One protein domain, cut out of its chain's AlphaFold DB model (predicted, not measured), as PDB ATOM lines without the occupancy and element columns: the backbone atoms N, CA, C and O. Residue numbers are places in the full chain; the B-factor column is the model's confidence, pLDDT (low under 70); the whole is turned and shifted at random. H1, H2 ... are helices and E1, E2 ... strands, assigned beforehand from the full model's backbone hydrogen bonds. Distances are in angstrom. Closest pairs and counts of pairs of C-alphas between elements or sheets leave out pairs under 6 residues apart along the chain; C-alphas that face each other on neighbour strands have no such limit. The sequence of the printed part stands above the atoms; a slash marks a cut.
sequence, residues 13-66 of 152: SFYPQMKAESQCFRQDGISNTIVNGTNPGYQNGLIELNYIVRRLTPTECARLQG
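Overview. This is residues 13 to 66 of the 152 residues of a protein of Ruminiclostridium sufflavum DSM 19573 (UniProt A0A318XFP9). This model has little regular structure: a long looping stretch with no named element, residues 13 to 44, winds through the middle and out to the rim, and is followed by a small hairpin of strands E1 and E2 and one short helix, H1, which is apart from E1. The printed part has 54 residues, with 13 in named elements, in the order E1, E2, H1; the sheet is E1 - E2, antiparallel, and the class is mixed. It is compact, with a radius of gyration of the C-alphas of 10.8 A, and spans 30 by 28 by 18 A.

Along the chain. E1 is residues 45 to 47, 6.7 A long, from C-alpha 45 at (90.106, 92.717, 167.335). E2 is residues 53 to 55, 7.2 A. H1 is residues 58 to 64, 9.9 A, ending at C-alpha 64 at (87.927, 106.172, 165.276).

Arrangement. E1 and E2 form a hairpin, their directions at 142 degrees; N 46 and O 54, 2.8 A apart, are within hydrogen-bond range. Residues 13 to 14 pair antiparallel with residues 45 to 46 of E1. E1 and H1 are apart. In H1 every O i to N i+4 pair is within hydrogen-bond range.

Size, cuts and confidence. The farthest C-alphas, Glu 21 and Gly 66, are 30.4 A apart. The printed part has no cut, and both links are tight. Mean pLDDT of the printed part is 73.5; residues 16 to 24, 37 to 45, 48 to 49 and 51 are under 70.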
ATOM      1  N   SER A  13      83.971  94.421 168.890       75.19
ATOM      2  CA  SER A  13      85.319  94.804 169.300       75.19
ATOM      3  C   SER A  13      85.703  94.018 170.548       75.19
ATOM      4  O   SER A  13      84.915  93.930 171.488       75.19
ATOM      5  N   PHE A  14      86.913  93.467 170.595       74.69
ATOM      6  CA  PHE A  14      87.415  92.766 171.777       74.69
ATOM      7  C   PHE A  14      88.932  92.891 171.925       74.69
ATOM      8  O   PHE A  14      89.647  93.102 170.946       74.69
ATOM      9  N   TYR A  15      89.427  92.717 173.155       75.00
ATOM     10  CA  TYR A  15      90.861  92.691 173.435       75.00
ATOM     11  C   TYR A  15      91.379  91.241 173.560       75.00
ATOM     12  O   TYR A  15      91.238  90.633 174.621       75.00
ATOM     13  N   PRO A  16      92.034  90.675 172.523       67.00
ATOM     14  CA  PRO A  16      92.521  89.292 172.502       67.00
ATOM     15  C   PRO A  16      93.600  88.948 173.536       67.00
ATOM     16  O   PRO A  16      93.822  87.768 173.782       67.00
ATOM     17  N   GLN A  17      94.305  89.932 174.111       66.19
ATOM     18  CA  GLN A  17      95.411  89.680 175.054       66.19
ATOM     19  C   GLN A  17      95.038  89.976 176.511       66.19
ATOM     20  O   GLN A  17      95.887  89.861 177.395       66.19
ATOM     21  N   MET A  18      93.787  90.357 176.783       64.75
ATOM     22  CA  MET A  18      93.306  90.492 178.154       64.75
ATOM     23  C   MET A  18      93.010  89.117 178.760       64.75
ATOM     24  O   MET A  18      92.534  88.210 178.073       64.75
ATOM     25  N   LYS A  19      93.288  88.965 180.063       55.38
ATOM     26  CA  LYS A  19      92.856  87.787 180.829       55.38
ATOM     27  C   LYS A  19      91.333  87.639 180.728       55.38
ATOM     28  O   LYS A  19      90.634  88.640 180.575       55.38
ATOM     29  N   ALA A  20      90.836  86.405 180.787       53.75
ATOM     30  CA  ALA A  20      89.430  86.074 180.540       53.75
ATOM     31  C   ALA A  20      88.458  86.912 181.394       53.75
ATOM     32  O   ALA A  20      87.432  87.361 180.892       53.75
ATOM     33  N   GLU A  21      88.828  87.219 182.639       51.09
ATOM     34  CA  GLU A  21      88.063  88.064 183.565       51.09
ATOM     35  C   GLU A  21      88.012  89.567 183.214       51.09
ATOM     36  O   GLU A  21      87.356  90.340 183.908       51.09
ATOM     37  N   SER A  22      88.707  90.020 182.170       54.19
ATOM     38  CA  SER A  22      88.745  91.431 181.754       54.19
ATOM     39  C   SER A  22      88.509  91.628 180.257       54.19
ATOM     40  O   SER A  22      88.771  92.706 179.739       54.19
ATOM     41  N   GLN A  23      88.021  90.618 179.535       60.00
ATOM     42  CA  GLN A  23      87.730  90.765 178.108       60.00
ATOM     43  C   GLN A  23      86.638  91.822 177.878       60.00
ATOM     44  O   GLN A  23      85.456  91.588 178.121       60.00
ATOM     45  N   CYS A  24      87.027  92.993 177.368       65.88
ATOM     46  CA  CYS A  24      86.093  94.023 176.917       65.88
ATOM     47  C   CYS A  24      85.519  93.647 175.547       65.88
ATOM     48  O   CYS A  24      85.936  94.194 174.525       65.88
ATOM     49  N   PHE A  25      84.601  92.681 175.528       75.94
ATOM     50  CA  PHE A  25      83.784  92.373 174.359       75.94
ATOM     51  C   PHE A  25      82.663  93.409 174.232       75.94
ATOM     52  O   PHE A  25      81.875  93.597 175.159       75.94
ATOM     53  N   ARG A  26      82.604  94.096 173.093       74.44
ATOM     54  CA  ARG A  26      81.641  95.163 172.814       74.44
ATOM     55  C   ARG A  26      80.931  94.905 171.496       74.44
ATOM     56  O   ARG A  26      81.591  94.688 170.486       74.44
ATOM     57  N   GLN A  27      79.603  94.969 171.512       80.19
ATOM     58  CA  GLN A  27      78.728  94.849 170.332       80.19
ATOM     59  C   GLN A  27      77.878  96.105 170.101       80.19
ATOM     60  O   GLN A  27      77.017  96.132 169.232       80.19
ATOM     61  N   ASP A  28      78.114  97.162 170.874       81.94
ATOM     62  CA  ASP A  28      77.359  98.415 170.833       81.94
ATOM     63  C   ASP A  28      77.891  99.410 169.788       81.94
ATOM     64  O   ASP A  28      77.560 100.591 169.823       81.94
ATOM     65  N   GLY A  29      78.738  98.943 168.867       78.50
ATOM     66  CA  GLY A  29      79.373  99.783 167.850       78.50
ATOM     67  C   GLY A  29      80.496 100.676 168.382       78.50
ATOM     68  O   GLY A  29      81.001 101.514 167.637       78.50
ATOM     69  N   ILE A  30      80.915 100.505 169.641       80.06
ATOM     70  CA  ILE A  30      81.996 101.279 170.257       80.06
ATOM     71  C   ILE A  30      83.265 100.423 170.340       80.06
ATOM     72  O   ILE A  30      83.237  99.269 170.770       80.06
ATOM     73  N   SER A  31      84.397 101.001 169.936       78.88
ATOM     74  CA  SER A  31      85.713 100.365 170.058       78.88
ATOM     75  C   SER A  31      86.313 100.575 171.454       78.88
ATOM     76  O   SER A  31      85.979 101.541 172.142       78.88
ATOM     77  N   ASN A  32      87.219  99.691 171.879       77.88
ATOM     78  CA  ASN A  32      88.004  99.944 173.087       77.88
ATOM     79  C   ASN A  32      89.102 100.980 172.794       77.88
ATOM     80  O   ASN A  32      89.383 101.328 171.644       77.88
ATOM     81  N   THR A  33      89.754 101.466 173.849       78.69
ATOM     82  CA  THR A  33      90.845 102.437 173.733       78.69
ATOM     83  C   THR A  33      91.913 101.949 172.753       78.69
ATOM     84  O   THR A  33      92.494 100.877 172.927       78.69
ATOM     85  N   ILE A  34      92.195 102.758 171.730       81.44
ATOM     86  CA  ILE A  34      93.335 102.541 170.838       81.44
ATOM     87  C   ILE A  34      94.591 102.822 171.654       81.44
ATOM     88  O   ILE A  34      94.769 103.934 172.142       81.44
ATOM     89  N   VAL A  35      95.460 101.827 171.811       75.81
ATOM     90  CA  VAL A  35      96.693 101.992 172.583       75.81
ATOM     91  C   VAL A  35      97.921 101.687 171.737       75.81
ATOM     92  O   VAL A  35      97.952 100.771 170.914       75.81
ATOM     93  N   ASN A  36      98.975 102.458 171.976       73.38
ATOM     94  CA  ASN A  36     100.313 102.132 171.514       73.38
ATOM     95  C   ASN A  36     100.885 101.009 172.403       73.38
ATOM     96  O   ASN A  36     101.094 101.203 173.598       73.38
ATOM     97  N   GLY A  37     101.142  99.831 171.835       60.22
ATOM     98  CA  GLY A  37     101.717  98.688 172.553       60.22
ATOM     99  C   GLY A  37     102.674  97.878 171.683       60.22
ATOM    100  O   GLY A  37     102.882  98.191 170.516       60.22
ATOM    101  N   THR A  38     103.234  96.793 172.227       55.28
ATOM    102  CA  THR A  38     104.086  95.833 171.486       55.28
ATOM    103  C   THR A  38     103.363  95.140 170.325       55.28
ATOM    104  O   THR A  38     104.007  94.517 169.489       55.28
ATOM    105  N   ASN A  39     102.037  95.278 170.272       57.78
ATOM    106  CA  ASN A  39     101.120  94.694 169.303       57.78
ATOM    107  C   ASN A  39     100.019  95.716 168.961       57.78
ATOM    108  O   ASN A  39      98.866  95.539 169.353       57.78
ATOM    109  N   PRO A  40     100.342  96.831 168.296       56.03
ATOM    110  CA  PRO A  40      99.370  97.893 168.128       56.03
ATOM    111  C   PRO A  40      98.285  97.475 167.117       56.03
ATOM    112  O   PRO A  40      98.528  96.675 166.206       56.03
ATOM    113  N   GLY A  41      97.046  97.907 167.371       56.31
ATOM    114  CA  GLY A  41      95.849  97.452 166.649       56.31
ATOM    115  C   GLY A  41      95.332  96.065 167.066       56.31
ATOM    116  O   GLY A  41      94.204  95.716 166.729       56.31
ATOM    117  N   TYR A  42      96.090  95.273 167.841       61.34
ATOM    118  CA  TYR A  42      95.589  93.986 168.347       61.34
ATOM    119  C   TYR A  42      94.555  94.150 169.451       61.34
ATOM    120  O   TYR A  42      93.760  93.241 169.618       61.34
ATOM    121  N   GLN A  43      94.551  95.251 170.210       63.22
ATOM    122  CA  GLN A  43      93.612  95.420 171.331       63.22
ATOM    123  C   GLN A  43      92.156  95.636 170.914       63.22
ATOM    124  O   GLN A  43      91.261  95.553 171.751       63.22
ATOM    125  N   ASN A  44      91.944  95.872 169.623       65.88
ATOM    126  CA  ASN A  44      90.650  96.081 169.001       65.88
ATOM    127  C   ASN A  44      90.480  95.060 167.877       65.88
ATOM    128  O   ASN A  44      90.414  95.407 166.698       65.88
ATOM    129  N   GLY A  45      90.488  93.780 168.250       68.44
ATOM    130  CA  GLY A  45      90.106  92.717 167.335       68.44
ATOM    131  C   GLY A  45      88.668  92.949 166.885       68.44
ATOM    132  O   GLY A  45      87.793  93.157 167.723       68.44
ATOM    133  N   LEU A  46      88.445  92.936 165.578       70.31
ATOM    134  CA  LEU A  46      87.126  93.011 164.970       70.31
ATOM    135  C   LEU A  46      86.705  91.629 164.494       70.31
ATOM    136  O   LEU A  46      87.483  90.938 163.831       70.31
ATOM    137  N   ILE A  47      85.467  91.258 164.811       71.12
ATOM    138  CA  ILE A  47      84.771  90.126 164.194       71.12
ATOM    139  C   ILE A  47      83.907  90.675 163.059       71.12
ATOM    140  O   ILE A  47      83.018  91.481 163.310       71.12
ATOM    141  N   GLU A  48      84.160  90.263 161.820       68.56
ATOM    142  CA  GLU A  48      83.339  90.655 160.667       68.56
ATOM    143  C   GLU A  48      82.175  89.685 160.405       68.56
ATOM    144  O   GLU A  48      82.165  88.549 160.883       68.56
ATOM    145  N   LEU A  49      81.230  90.108 159.553       68.62
ATOM    146  CA  LEU A  49      80.037  89.347 159.135       68.62
ATOM    147  C   LEU A  49      80.349  87.935 158.595       68.62
ATOM    148  O   LEU A  49      79.504  87.048 158.654       68.62
ATOM    149  N   ASN A  50      81.568  87.715 158.092       71.12
ATOM    150  CA  ASN A  50      82.043  86.430 157.572       71.12
ATOM    151  C   ASN A  50      82.894  85.631 158.577       71.12
ATOM    152  O   ASN A  50      83.669  84.773 158.157       71.12
ATOM    153  N   TYR A  51      82.791  85.914 159.881       64.94
ATOM    154  CA  TYR A  51      83.604  85.287 160.937       64.94
ATOM    155  C   TYR A  51      85.116  85.507 160.778       64.94
ATOM    156  O   TYR A  51      85.932  84.723 161.266       64.94
ATOM    157  N   ILE A  52      85.506  86.588 160.103       74.06
ATOM    158  CA  ILE A  52      86.909  86.980 159.986       74.06
ATOM    159  C   ILE A  52      87.277  87.762 161.241       74.06
ATOM    160  O   ILE A  52      86.659  88.780 161.544       74.06
ATOM    161  N   VAL A  53      88.292  87.278 161.955       75.81
ATOM    162  CA  VAL A  53      88.906  87.991 163.073       75.81
ATOM    163  C   VAL A  53      90.150  88.699 162.562       75.81
ATOM    164  O   VAL A  53      91.105  88.049 162.131       75.81
ATOM    165  N   ARG A  54      90.161  90.029 162.622       81.31
ATOM    166  CA  ARG A  54      91.321  90.838 162.225       81.31
ATOM    167  C   ARG A  54      91.517  92.034 163.143       81.31
ATOM    168  O   ARG A  54      90.694  92.323 164.002       81.31
ATOM    169  N   ARG A  55      92.624  92.741 162.949       79.50
ATOM    170  CA  ARG A  55      92.874  94.027 163.604       79.50
ATOM    171  C   ARG A  55      92.181  95.147 162.842       79.50
ATOM    172  O   ARG A  55      91.967  95.027 161.632       79.50
ATOM    173  N   LEU A  56      91.918  96.244 163.546       84.06
ATOM    174  CA  LEU A  56      91.713  97.533 162.896       84.06
ATOM    175  C   LEU A  56      92.941  97.881 162.064       84.06
ATOM    176  O   LEU A  56      94.056  97.725 162.549       84.06
ATOM    177  N   THR A  57      92.718  98.364 160.852       88.12
ATOM    178  CA  THR A  57      93.718  98.991 159.986       88.12
ATOM    179  C   THR A  57      94.120 100.368 160.531       88.12
ATOM    180  O   THR A  57      93.393 100.941 161.355       88.12
ATOM    181  N   PRO A  58      95.245 100.949 160.073       89.75
ATOM    182  CA  PRO A  58      95.609 102.316 160.438       89.75
ATOM    183  C   PRO A  58      94.526 103.343 160.077       89.75
ATOM    184  O   PRO A  58      94.164 104.161 160.920       89.75
ATOM    185  N   THR A  59      93.915 103.232 158.894       91.56
ATOM    186  CA  THR A  59      92.810 104.105 158.462       91.56
ATOM    187  C   THR A  59      91.587 103.985 159.372       91.56
ATOM    188  O   THR A  59      90.984 104.987 159.747       91.56
ATOM    189  N   GLU A  60      91.215 102.772 159.793       90.06
ATOM    190  CA  GLU A  60      90.120 102.595 160.757       90.06
ATOM    191  C   GLU A  60      90.467 103.198 162.129       90.06
ATOM    192  O   GLU A  60      89.601 103.807 162.758       90.06
ATOM    193  N   CYS A  61      91.725 103.099 162.577       90.62
ATOM    194  CA  CYS A  61      92.190 103.782 163.790       90.62
ATOM    195  C   CYS A  61      92.087 105.312 163.665       90.62
ATOM    196  O   CYS A  61      91.633 105.963 164.607       90.62
ATOM    197  N   ALA A  62      92.464 105.878 162.514       92.69
ATOM    198  CA  ALA A  62      92.363 107.312 162.237       92.69
ATOM    199  C   ALA A  62      90.905 107.795 162.318       92.69
ATOM    200  O   ALA A  62      90.598 108.736 163.054       92.69
ATOM    201  N   ARG A  63      89.989 107.080 161.650       92.69
ATOM    202  CA  ARG A  63      88.545 107.361 161.675       92.69
ATOM    203  C   ARG A  63      87.961 107.286 163.080       92.69
ATOM    204  O   ARG A  63      87.188 108.161 163.461       92.69
ATOM    205  N   LEU A  64      88.353 106.287 163.875       90.56
ATOM    206  CA  LEU A  64      87.927 106.172 165.276       90.56
ATOM    207  C   LEU A  64      88.380 107.362 166.131       90.56
ATOM    208  O   LEU A  64      87.677 107.745 167.063       90.56
ATOM    209  N   GLN A  65      89.527 107.965 165.815       92.19
ATOM    210  CA  GLN A  65      89.996 109.195 166.462       92.19
ATOM    211  C   GLN A  65      89.415 110.469 165.839       92.19
ATOM    212  O   GLN A  65      89.673 111.562 166.340       92.19
ATOM    213  N   GLY A  66      88.601 110.342 164.790       94.75
ATOM    214  CA  GLY A  66      87.954 111.445 164.091       94.75
ATOM    215  C   GLY A  66      88.855 112.186 163.105       94.75
ATOM    216  O   GLY A  66      88.512 113.303 162.723       94.75
TER     217      GLY A  66